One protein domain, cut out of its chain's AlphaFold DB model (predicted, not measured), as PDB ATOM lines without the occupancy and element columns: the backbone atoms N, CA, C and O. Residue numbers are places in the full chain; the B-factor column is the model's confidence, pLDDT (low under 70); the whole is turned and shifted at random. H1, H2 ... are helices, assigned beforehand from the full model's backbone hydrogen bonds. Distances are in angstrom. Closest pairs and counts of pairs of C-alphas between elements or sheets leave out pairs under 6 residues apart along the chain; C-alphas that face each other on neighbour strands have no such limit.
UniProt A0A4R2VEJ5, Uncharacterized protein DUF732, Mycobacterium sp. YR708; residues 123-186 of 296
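Overview. This is residues 123 to 186 of the 296 residues of the protein "Uncharacterized protein DUF732" of Mycobacterium sp. YR708 (UniProt A0A4R2VEJ5). One long helix, H2, makes the longest axis of the domain, and two shorter helices, H1 and H3, lie side by side across the same side of it, H1 near the first end of H2 and H3 over its middle. The stretch from 176 to 186, with no named element, folds back beyond H3 on the side away from H1, and its residues 184 to 185 pair as strands do with residues 163 to 164 in the link before H3. The printed part has 64 residues, with three named helices in the order H1, H2, H3 and no named strand; the class is all helix, with 36 residues in these helices. The whole is compact, with a radius of gyration of the C-alphas of 10.7 A, and its C-alphas span 28 by 17 by 17 A, an elongated outline.

Arrangement. The longest helix, H2, residues 142 to 157, touches both others, each with a part of its length alone. With residues 149 to 153 it touches H3, residues 166 to 175; the closest C-alphas are those of Gly 149 and Ala 171, 4.6 A apart, and the lines stand about perpendicular, at 78 degrees. With residues 142 to 146 it touches H1, residues 123 to 132; the closest C-alphas are those of Glu 123 and Val 146, 6.3 A apart, and the lines are only just about perpendicular, at 72 degrees. H1 and H3 also touch, with the C-alphas of Tyr 126 and Ala 174 closest at 5.8 A. They run opposite ways at a shallow tilt of 25 degrees. The helix packing is mostly crossed, but only just: of the three pairs that touch, one is at a shallow tilt. In H1, H2 and H3 every O i to N i+4 pair is within hydrogen-bond range. Outside the helices, residues 163 to 164 pair with residues 184 to 185, parallel.

Along the chain. H2 measures 23.1 A from its first to its last C-alpha, from C-alpha 142 at (127.218, 84.804, 150.198) to C-alpha 157 at (141.669, 102.787, 150.643). H1 measures 14.1 A and begins at C-alpha 123, at (132.063, 88.202, 157.323). H3 measures 14.3 A and ends at C-alpha 175, at (135.282, 95.577, 157.154).

Size, cuts and confidence. The two C-alphas farthest apart are those of Thr 132 and Gly 159, at 29.5 A. The printed part has no cut. The links from H1 to H2, with 9 residues, and from H2 to H3, with 8 residues, are short. The mean pLDDT of the printed part is 95.4, and no printed residue is under 70.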
ATOM      1  N   GLU A 123     132.820  88.749 158.445       91.31
ATOM      2  CA  GLU A 123     132.063  88.202 157.323       91.31
ATOM      3  C   GLU A 123     130.712  87.611 157.754       91.31
ATOM      4  O   GLU A 123     129.732  87.754 157.028       91.31
ATOM      5  N   ILE A 124     130.636  86.977 158.933       89.50
ATOM      6  CA  ILE A 124     129.391  86.378 159.439       89.50
ATOM      7  C   ILE A 124     128.384  87.479 159.775       89.50
ATOM      8  O   ILE A 124     127.248  87.450 159.299       89.50
ATOM      9  N   ASP A 125     128.819  88.470 160.554       91.00
ATOM     10  CA  ASP A 125     127.976  89.596 160.956       91.00
ATOM     11  C   ASP A 125     127.558  90.431 159.732       91.00
ATOM     12  O   ASP A 125     126.415  90.884 159.643       91.00
ATOM     13  N   TYR A 126     128.455  90.579 158.752       95.06
ATOM     14  CA  TYR A 126     128.187  91.239 157.475       95.06
ATOM     15  C   TYR A 126     127.085  90.539 156.667       95.06
ATOM     16  O   TYR A 126     126.108  91.180 156.276       95.06
ATOM     17  N   VAL A 127     127.208  89.227 156.432       96.00
ATOM     18  CA  VAL A 127     126.203  88.460 155.675       96.00
ATOM     19  C   VAL A 127     124.857  88.490 156.398       96.00
ATOM     20  O   VAL A 127     123.832  88.766 155.775       96.00
ATOM     21  N   GLN A 128     124.849  88.324 157.722       95.62
ATOM     22  CA  GLN A 128     123.625  88.411 158.518       95.62
ATOM     23  C   GLN A 128     122.971  89.805 158.442       95.62
ATOM     24  O   GLN A 128     121.740  89.925 158.391       95.62
ATOM     25  N   ALA A 129     123.768  90.876 158.414       96.12
ATOM     26  CA  ALA A 129     123.264  92.235 158.238       96.12
ATOM     27  C   ALA A 129     122.638  92.439 156.847       96.12
ATOM     28  O   ALA A 129     121.567  93.041 156.744       96.12
ATOM     29  N   LEU A 130     123.245  91.887 155.789       97.12
ATOM     30  CA  LEU A 130     122.669  91.902 154.440       97.12
ATOM     31  C   LEU A 130     121.352  91.122 154.355       97.12
ATOM     32  O   LEU A 130     120.403  91.600 153.728       97.12
ATOM     33  N   GLU A 131     121.273  89.947 154.981       95.88
ATOM     34  CA  GLU A 131     120.044  89.147 155.061       95.88
ATOM     35  C   GLU A 131     118.926  89.913 155.765       95.88
ATOM     36  O   GLU A 131     117.816  90.022 155.243       95.88
ATOM     37  N   THR A 132     119.238  90.503 156.920       96.38
ATOM     38  CA  THR A 132     118.286  91.287 157.718       96.38
ATOM     39  C   THR A 132     117.782  92.510 156.949       96.38
ATOM     40  O   THR A 132     116.610  92.871 157.049       96.38
ATOM     41  N   ALA A 133     118.646  93.130 156.142       95.12
ATOM     42  CA  ALA A 133     118.290  94.240 155.264       95.12
ATOM     43  C   ALA A 133     117.583  93.800 153.963       95.12
ATOM     44  O   ALA A 133     117.156  94.651 153.184       95.12
ATOM     45  N   GLY A 134     117.458  92.492 153.706       95.81
ATOM     46  CA  GLY A 134     116.850  91.951 152.489       95.81
ATOM     47  C   GLY A 134     117.659  92.221 151.215       95.81
ATOM     48  O   GLY A 134     117.083  92.264 150.130       95.81
ATOM     49  N   LEU A 135     118.975  92.425 151.336       95.88
ATOM     50  CA  LEU A 135     119.868  92.819 150.236       95.88
ATOM     51  C   LEU A 135     120.578  91.635 149.574       95.88
ATOM     52  O   LEU A 135     121.234  91.806 148.548       95.88
ATOM     53  N   MET A 136     120.432  90.424 150.116       95.31
ATOM     54  CA  MET A 136     121.076  89.224 149.569       95.31
ATOM     55  C   MET A 136     120.656  88.902 148.131       95.31
ATOM     56  O   MET A 136     121.420  88.293 147.394       95.31
ATOM     57  N   ASN A 137     119.485  89.367 147.692       93.81
ATOM     58  CA  ASN A 137     119.027  89.228 146.310       93.81
ATOM     59  C   ASN A 137     119.854  90.031 145.285       93.81
ATOM     60  O   ASN A 137     119.669  89.838 144.085       93.81
ATOM     61  N   GLN A 138     120.738  90.927 145.734       92.25
ATOM     62  CA  GLN A 138     121.669  91.670 144.879       92.25
ATOM     63  C   GLN A 138     122.926  90.858 144.544       92.25
ATOM     64  O   GLN A 138     123.669  91.225 143.635       92.25
ATOM     65  N   PHE A 139     123.156  89.750 145.252       96.00
ATOM     66  CA  PHE A 139     124.345  88.922 145.120       96.00
ATOM     67  C   PHE A 139     123.975  87.511 144.665       96.00
ATOM     68  O   PHE A 139     122.956  86.950 145.055       96.00
ATOM     69  N   ASN A 140     124.839  86.901 143.854       94.88
ATOM     70  CA  ASN A 140     124.619  85.528 143.382       94.88
ATOM     71  C   ASN A 140     124.876  84.474 144.476       94.88
ATOM     72  O   ASN A 140     124.451  83.330 144.336       94.88
ATOM     73  N   SER A 141     125.625  84.830 145.523       94.94
ATOM     74  CA  SER A 141     125.988  83.963 146.648       94.94
ATOM     75  C   SER A 141     126.523  84.794 147.820       94.94
ATOM     76  O   SER A 141     126.963  85.929 147.626       94.94
ATOM     77  N   GLU A 142     126.560  84.210 149.020       95.75
ATOM     78  CA  GLU A 142     127.218  84.804 150.198       95.75
ATOM     79  C   GLU A 142     128.701  85.094 149.944       95.75
ATOM     80  O   GLU A 142     129.190  86.167 150.279       95.75
ATOM     81  N   ALA A 143     129.409  84.181 149.272       95.44
ATOM     82  CA  ALA A 143     130.814  84.377 148.923       95.44
ATOM     83  C   ALA A 143     131.020  85.602 148.015       95.44
ATOM     84  O   ALA A 143     131.968  86.360 148.214       95.44
ATOM     85  N   ASN A 144     130.116  85.831 147.055       96.69
ATOM     86  CA  ASN A 144     130.163  87.025 146.211       96.69
ATOM     87  C   ASN A 144     129.842  88.297 147.001       96.69
ATOM     88  O   ASN A 144     130.451  89.328 146.732       96.69
ATOM     89  N   ALA A 145     128.921  88.231 147.966       96.88
ATOM     90  CA  ALA A 145     128.623  89.358 148.843       96.88
ATOM     91  C   ALA A 145     129.847  89.738 149.687       96.88
ATOM     92  O   ALA A 145     130.246  90.897 149.708       96.88
ATOM     93  N   VAL A 146     130.497  88.761 150.329       96.94
ATOM     94  CA  VAL A 146     131.714  88.992 151.128       96.94
ATOM     95  C   VAL A 146     132.840  89.557 150.259       96.94
ATOM     96  O   VAL A 146     133.469  90.545 150.634       96.94
ATOM     97  N   ALA A 147     133.059  88.991 149.067       97.19
ATOM     98  CA  ALA A 147     134.054  89.501 148.124       97.19
ATOM     99  C   ALA A 147     133.770  90.957 147.713       97.19
ATOM    100  O   ALA A 147     134.687  91.775 147.706       97.19
ATOM    101  N   HIS A 148     132.506  91.293 147.433       97.56
ATOM    102  CA  HIS A 148     132.076  92.669 147.170       97.56
ATOM    103  C   HIS A 148     132.355  93.585 148.365       97.56
ATOM    104  O   HIS A 148     132.902  94.669 148.191       97.56
ATOM    105  N   GLY A 149     132.051  93.144 149.587       97.00
ATOM    106  CA  GLY A 149     132.313  93.926 150.791       97.00
ATOM    107  C   GLY A 149     133.796  94.263 150.996       97.00
ATOM    108  O   GLY A 149     134.130  95.401 151.328       97.00
ATOM    109  N   HIS A 150     134.700  93.316 150.727       97.44
ATOM    110  CA  HIS A 150     136.142  93.585 150.738       97.44
ATOM    111  C   HIS A 150     136.587  94.513 149.598       97.44
ATOM    112  O   HIS A 150     137.460  95.362 149.805       97.44
ATOM    113  N   ASP A 151     135.992  94.381 148.410       97.88
ATOM    114  CA  ASP A 151     136.290  95.253 147.271       97.88
ATOM    115  C   ASP A 151     135.907  96.710 147.567       97.88
ATOM    116  O   ASP A 151     136.714  97.607 147.336       97.88
ATOM    117  N   VAL A 152     134.749  96.952 148.195       97.38
ATOM    118  CA  VAL A 152     134.327  98.291 148.649       97.38
ATOM    119  C   VAL A 152     135.402  98.937 149.524       97.38
ATOM    120  O   VAL A 152     135.822 100.066 149.264       97.38
ATOM    121  N   CYS A 153     135.898  98.225 150.535       96.12
ATOM    122  CA  CYS A 153     136.942  98.753 151.410       96.12
ATOM    123  C   CYS A 153     138.259  98.997 150.670       96.12
ATOM    124  O   CYS A 153     138.882 100.042 150.858       96.12
ATOM    125  N   THR A 154     138.629  98.092 149.763       97.62
ATOM    126  CA  THR A 154     139.807  98.259 148.906       97.62
ATOM    127  C   THR A 154     139.684  99.527 148.059       97.62
ATOM    128  O   THR A 154     140.618 100.326 148.006       97.62
ATOM    129  N   GLN A 155     138.533  99.780 147.434       96.81
ATOM    130  CA  GLN A 155     138.307 100.988 146.637       96.81
ATOM    131  C   GLN A 155     138.430 102.270 147.476       96.81
ATOM    132  O   GLN A 155     139.033 103.246 147.022       96.81
ATOM    133  N   LEU A 156     137.908 102.273 148.707       96.56
ATOM    134  CA  LEU A 156     138.006 103.418 149.619       96.56
ATOM    135  C   LEU A 156     139.453 103.700 150.044       96.56
ATOM    136  O   LEU A 156     139.872 104.859 150.069       96.56
ATOM    137  N   GLU A 157     140.242 102.661 150.315       96.25
ATOM    138  CA  GLU A 157     141.669 102.787 150.643       96.25
ATOM    139  C   GLU A 157     142.492 103.376 149.491       96.25
ATOM    140  O   GLU A 157     143.443 104.121 149.726       96.25
ATOM    141  N   HIS A 158     142.086 103.123 148.245       96.75
ATOM    142  CA  HIS A 158     142.706 103.699 147.048       96.75
ATOM    143  C   HIS A 158     142.203 105.116 146.711       96.75
ATOM    144  O   HIS A 158     142.519 105.648 145.645       96.75
ATOM    145  N   GLY A 159     141.445 105.755 147.609       94.38
ATOM    146  CA  GLY A 159     140.942 107.119 147.422       94.38
ATOM    147  C   GLY A 159     139.670 107.205 146.576       94.38
ATOM    148  O   GLY A 159     139.376 108.265 146.019       94.38
ATOM    149  N   GLY A 160     138.919 106.107 146.468       92.94
ATOM    150  CA  GLY A 160     137.581 106.103 145.888       92.94
ATOM    151  C   GLY A 160     136.605 107.021 146.641       92.94
ATOM    152  O   GLY A 160     136.871 107.462 147.765       92.94
ATOM    153  N   PRO A 161     135.453 107.345 146.031       92.25
ATOM    154  CA  PRO A 161     134.465 108.206 146.665       92.25
ATOM    155  C   PRO A 161     133.860 107.517 147.899       92.25
ATOM    156  O   PRO A 161     133.462 106.359 147.837       92.25
ATOM    157  N   GLN A 162     133.740 108.242 149.017       94.50
ATOM    158  CA  GLN A 162     133.135 107.741 150.263       94.50
ATOM    159  C   GLN A 162     131.601 107.746 150.185       94.50
ATOM    160  O   GLN A 162     130.915 108.402 150.968       94.50
ATOM    161  N   GLN A 163     131.054 107.059 149.191       94.69
ATOM    162  CA  GLN A 163     129.618 106.925 148.994       94.69
ATOM    163  C   GLN A 163     129.291 105.619 148.275       94.69
ATOM    164  O   GLN A 163     130.098 105.122 147.494       94.69
ATOM    165  N   GLY A 164     128.085 105.105 148.485       94.69
ATOM    166  CA  GLY A 164     127.627 103.875 147.844       94.69
ATOM    167  C   GLY A 164     126.211 103.503 148.251       94.69
ATOM    168  O   GLY A 164     125.509 104.283 148.893       94.69
ATOM    169  N   LEU A 165     125.767 102.315 147.861       94.88
ATOM    170  CA  LEU A 165     124.461 101.783 148.240       94.88
ATOM    171  C   LEU A 165     124.443 101.334 149.709       94.88
ATOM    172  O   LEU A 165     125.467 101.281 150.391       94.88
ATOM    173  N   LEU A 166     123.258 100.970 150.209       94.88
ATOM    174  CA  LEU A 166     123.107 100.461 151.576       94.88
ATOM    175  C   LEU A 166     123.970  99.212 151.836       94.88
ATOM    176  O   LEU A 166     124.534  99.081 152.918       94.88
ATOM    177  N   ALA A 167     124.111  98.329 150.841       95.88
ATOM    178  CA  ALA A 167     124.976  97.152 150.937       95.88
ATOM    179  C   ALA A 167     126.452  97.539 151.140       95.88
ATOM    180  O   ALA A 167     127.144  96.928 151.953       95.88
ATOM    181  N   ASP A 168     126.906  98.597 150.462       96.88
ATOM    182  CA  ASP A 168     128.266  99.120 150.606       96.88
ATOM    183  C   ASP A 168     128.455  99.714 151.998       96.88
ATOM    184  O   ASP A 168     129.462  99.455 152.643       96.88
ATOM    185  N   LYS A 169     127.460 100.441 152.525       96.94
ATOM    186  CA  LYS A 169     127.529 100.963 153.896       96.94
ATOM    187  C   LYS A 169     127.663  99.843 154.933       96.94
ATOM    188  O   LYS A 169     128.495  99.964 155.826       96.94
ATOM    189  N   ILE A 170     126.899  98.757 154.787       96.88
ATOM    190  CA  ILE A 170     127.015  97.575 155.656       96.88
ATOM    191  C   ILE A 170     128.419  96.952 155.542       96.88
ATOM    192  O   ILE A 170     128.986  96.534 156.549       96.88
ATOM    193  N   ALA A 171     129.018  96.945 154.345       96.94
ATOM    194  CA  ALA A 171     130.397  96.493 154.161       96.94
ATOM    195  C   ALA A 171     131.407  97.405 154.870       96.94
ATOM    196  O   ALA A 171     132.302  96.905 155.546       96.94
ATOM    197  N   VAL A 172     131.248  98.729 154.774       97.00
ATOM    198  CA  VAL A 172     132.113  99.680 155.490       97.00
ATOM    199  C   VAL A 172     131.984  99.509 157.003       97.00
ATOM    200  O   VAL A 172     132.999  99.505 157.700       97.00
ATOM    201  N   ASP A 173     130.764  99.294 157.505       95.56
ATOM    202  CA  ASP A 173     130.520  99.063 158.929       95.56
ATOM    203  C   ASP A 173     131.244  97.807 159.444       95.56
ATOM    204  O   ASP A 173     131.774  97.834 160.557       95.56
ATOM    205  N   ALA A 174     131.308  96.745 158.634       95.31
ATOM    206  CA  ALA A 174     131.916  95.468 159.006       95.31
ATOM    207  C   ALA A 174     133.438  95.405 158.780       95.31
ATOM    208  O   ALA A 174     134.171  94.919 159.641       95.31
ATOM    209  N   PHE A 175     133.923  95.871 157.626       95.69
ATOM    210  CA  PHE A 175     135.282  95.577 157.154       95.69
ATOM    211  C   PHE A 175     136.247  96.766 157.219       95.69
ATOM    212  O   PHE A 175     137.450  96.555 157.369       95.69
ATOM    213  N   CYS A 176     135.765  98.008 157.129       95.31
ATOM    214  CA  CYS A 176     136.623  99.200 157.137       95.31
ATOM    215  C   CYS A 176     135.987 100.378 157.898       95.31
ATOM    216  O   CYS A 176     135.732 101.451 157.329       95.31
ATOM    217  N   PRO A 177     135.781 100.225 159.220       94.81
ATOM    218  CA  PRO A 177     135.014 101.168 160.027       94.81
ATOM    219  C   PRO A 177     135.617 102.578 160.102       94.81
ATOM    220  O   PRO A 177     134.921 103.526 160.466       94.81
ATOM    221  N   GLN A 178     136.885 102.761 159.727       94.62
ATOM    222  CA  GLN A 178     137.525 104.073 159.617       94.62
ATOM    223  C   GLN A 178     136.825 105.010 158.619       94.62
ATOM    224  O   GLN A 178     136.884 106.226 158.789       94.62
ATOM    225  N   PHE A 179     136.129 104.471 157.613       96.12
ATOM    226  CA  PHE A 179     135.391 105.277 156.636       96.12
ATOM    227  C   PHE A 179     133.931 105.532 157.045       96.12
ATOM    228  O   PHE A 179     133.239 106.310 156.391       96.12
ATOM    229  N   ASN A 180     133.455 104.953 158.155       93.38
ATOM    230  CA  ASN A 180     132.038 104.984 158.530       93.38
ATOM    231  C   ASN A 180     131.444 106.376 158.702       93.38
ATOM    232  O   ASN A 180     130.278 106.567 158.366       93.38
ATOM    233  N   GLN A 181     132.212 107.310 159.264       90.50
ATOM    234  CA  GLN A 181     131.725 108.655 159.577       90.50
ATOM    235  C   GLN A 181     131.525 109.514 158.322       90.50
ATOM    236  O   GLN A 181     130.652 110.377 158.315       90.50
ATOM    237  N   GLY A 182     132.331 109.289 157.281       90.81
ATOM    238  CA  GLY A 182     132.267 110.030 156.019       90.81
ATOM    239  C   GLY A 182     131.440 109.341 154.934       90.81
ATOM    240  O   GLY A 182     131.084 109.983 153.950       90.81
ATOM    241  N   PHE A 183     131.117 108.054 155.107       96.56
ATOM    242  CA  PHE A 183     130.429 107.279 154.082       96.56
ATOM    243  C   PHE A 183     128.962 107.691 153.926       96.56
ATOM    244  O   PHE A 183     128.147 107.517 154.835       96.56
ATOM    245  N   ARG A 184     128.606 108.190 152.740       95.88
ATOM    246  CA  ARG A 184     127.237 108.582 152.399       95.88
ATOM    247  C   ARG A 184     126.502 107.464 151.659       95.88
ATOM    248  O   ARG A 184     126.945 107.005 150.611       95.88
ATOM    249  N   ILE A 185     125.318 107.098 152.148       95.81
ATOM    250  CA  ILE A 185     124.412 106.213 151.407       95.81
ATOM    251  C   ILE A 185     123.750 107.015 150.282       95.81
ATOM    252  O   ILE A 185     123.164 108.073 150.525       95.81
ATOM    253  N   LEU A 186     123.849 106.511 149.057       95.38
ATOM    254  CA  LEU A 186     123.200 107.076 147.882       95.38
ATOM    255  C   LEU A 186     121.706 106.750 147.887       95.38
ATOM    256  O   LEU A 186     121.294 105.621 148.160       95.38
TER     257      LEU A 186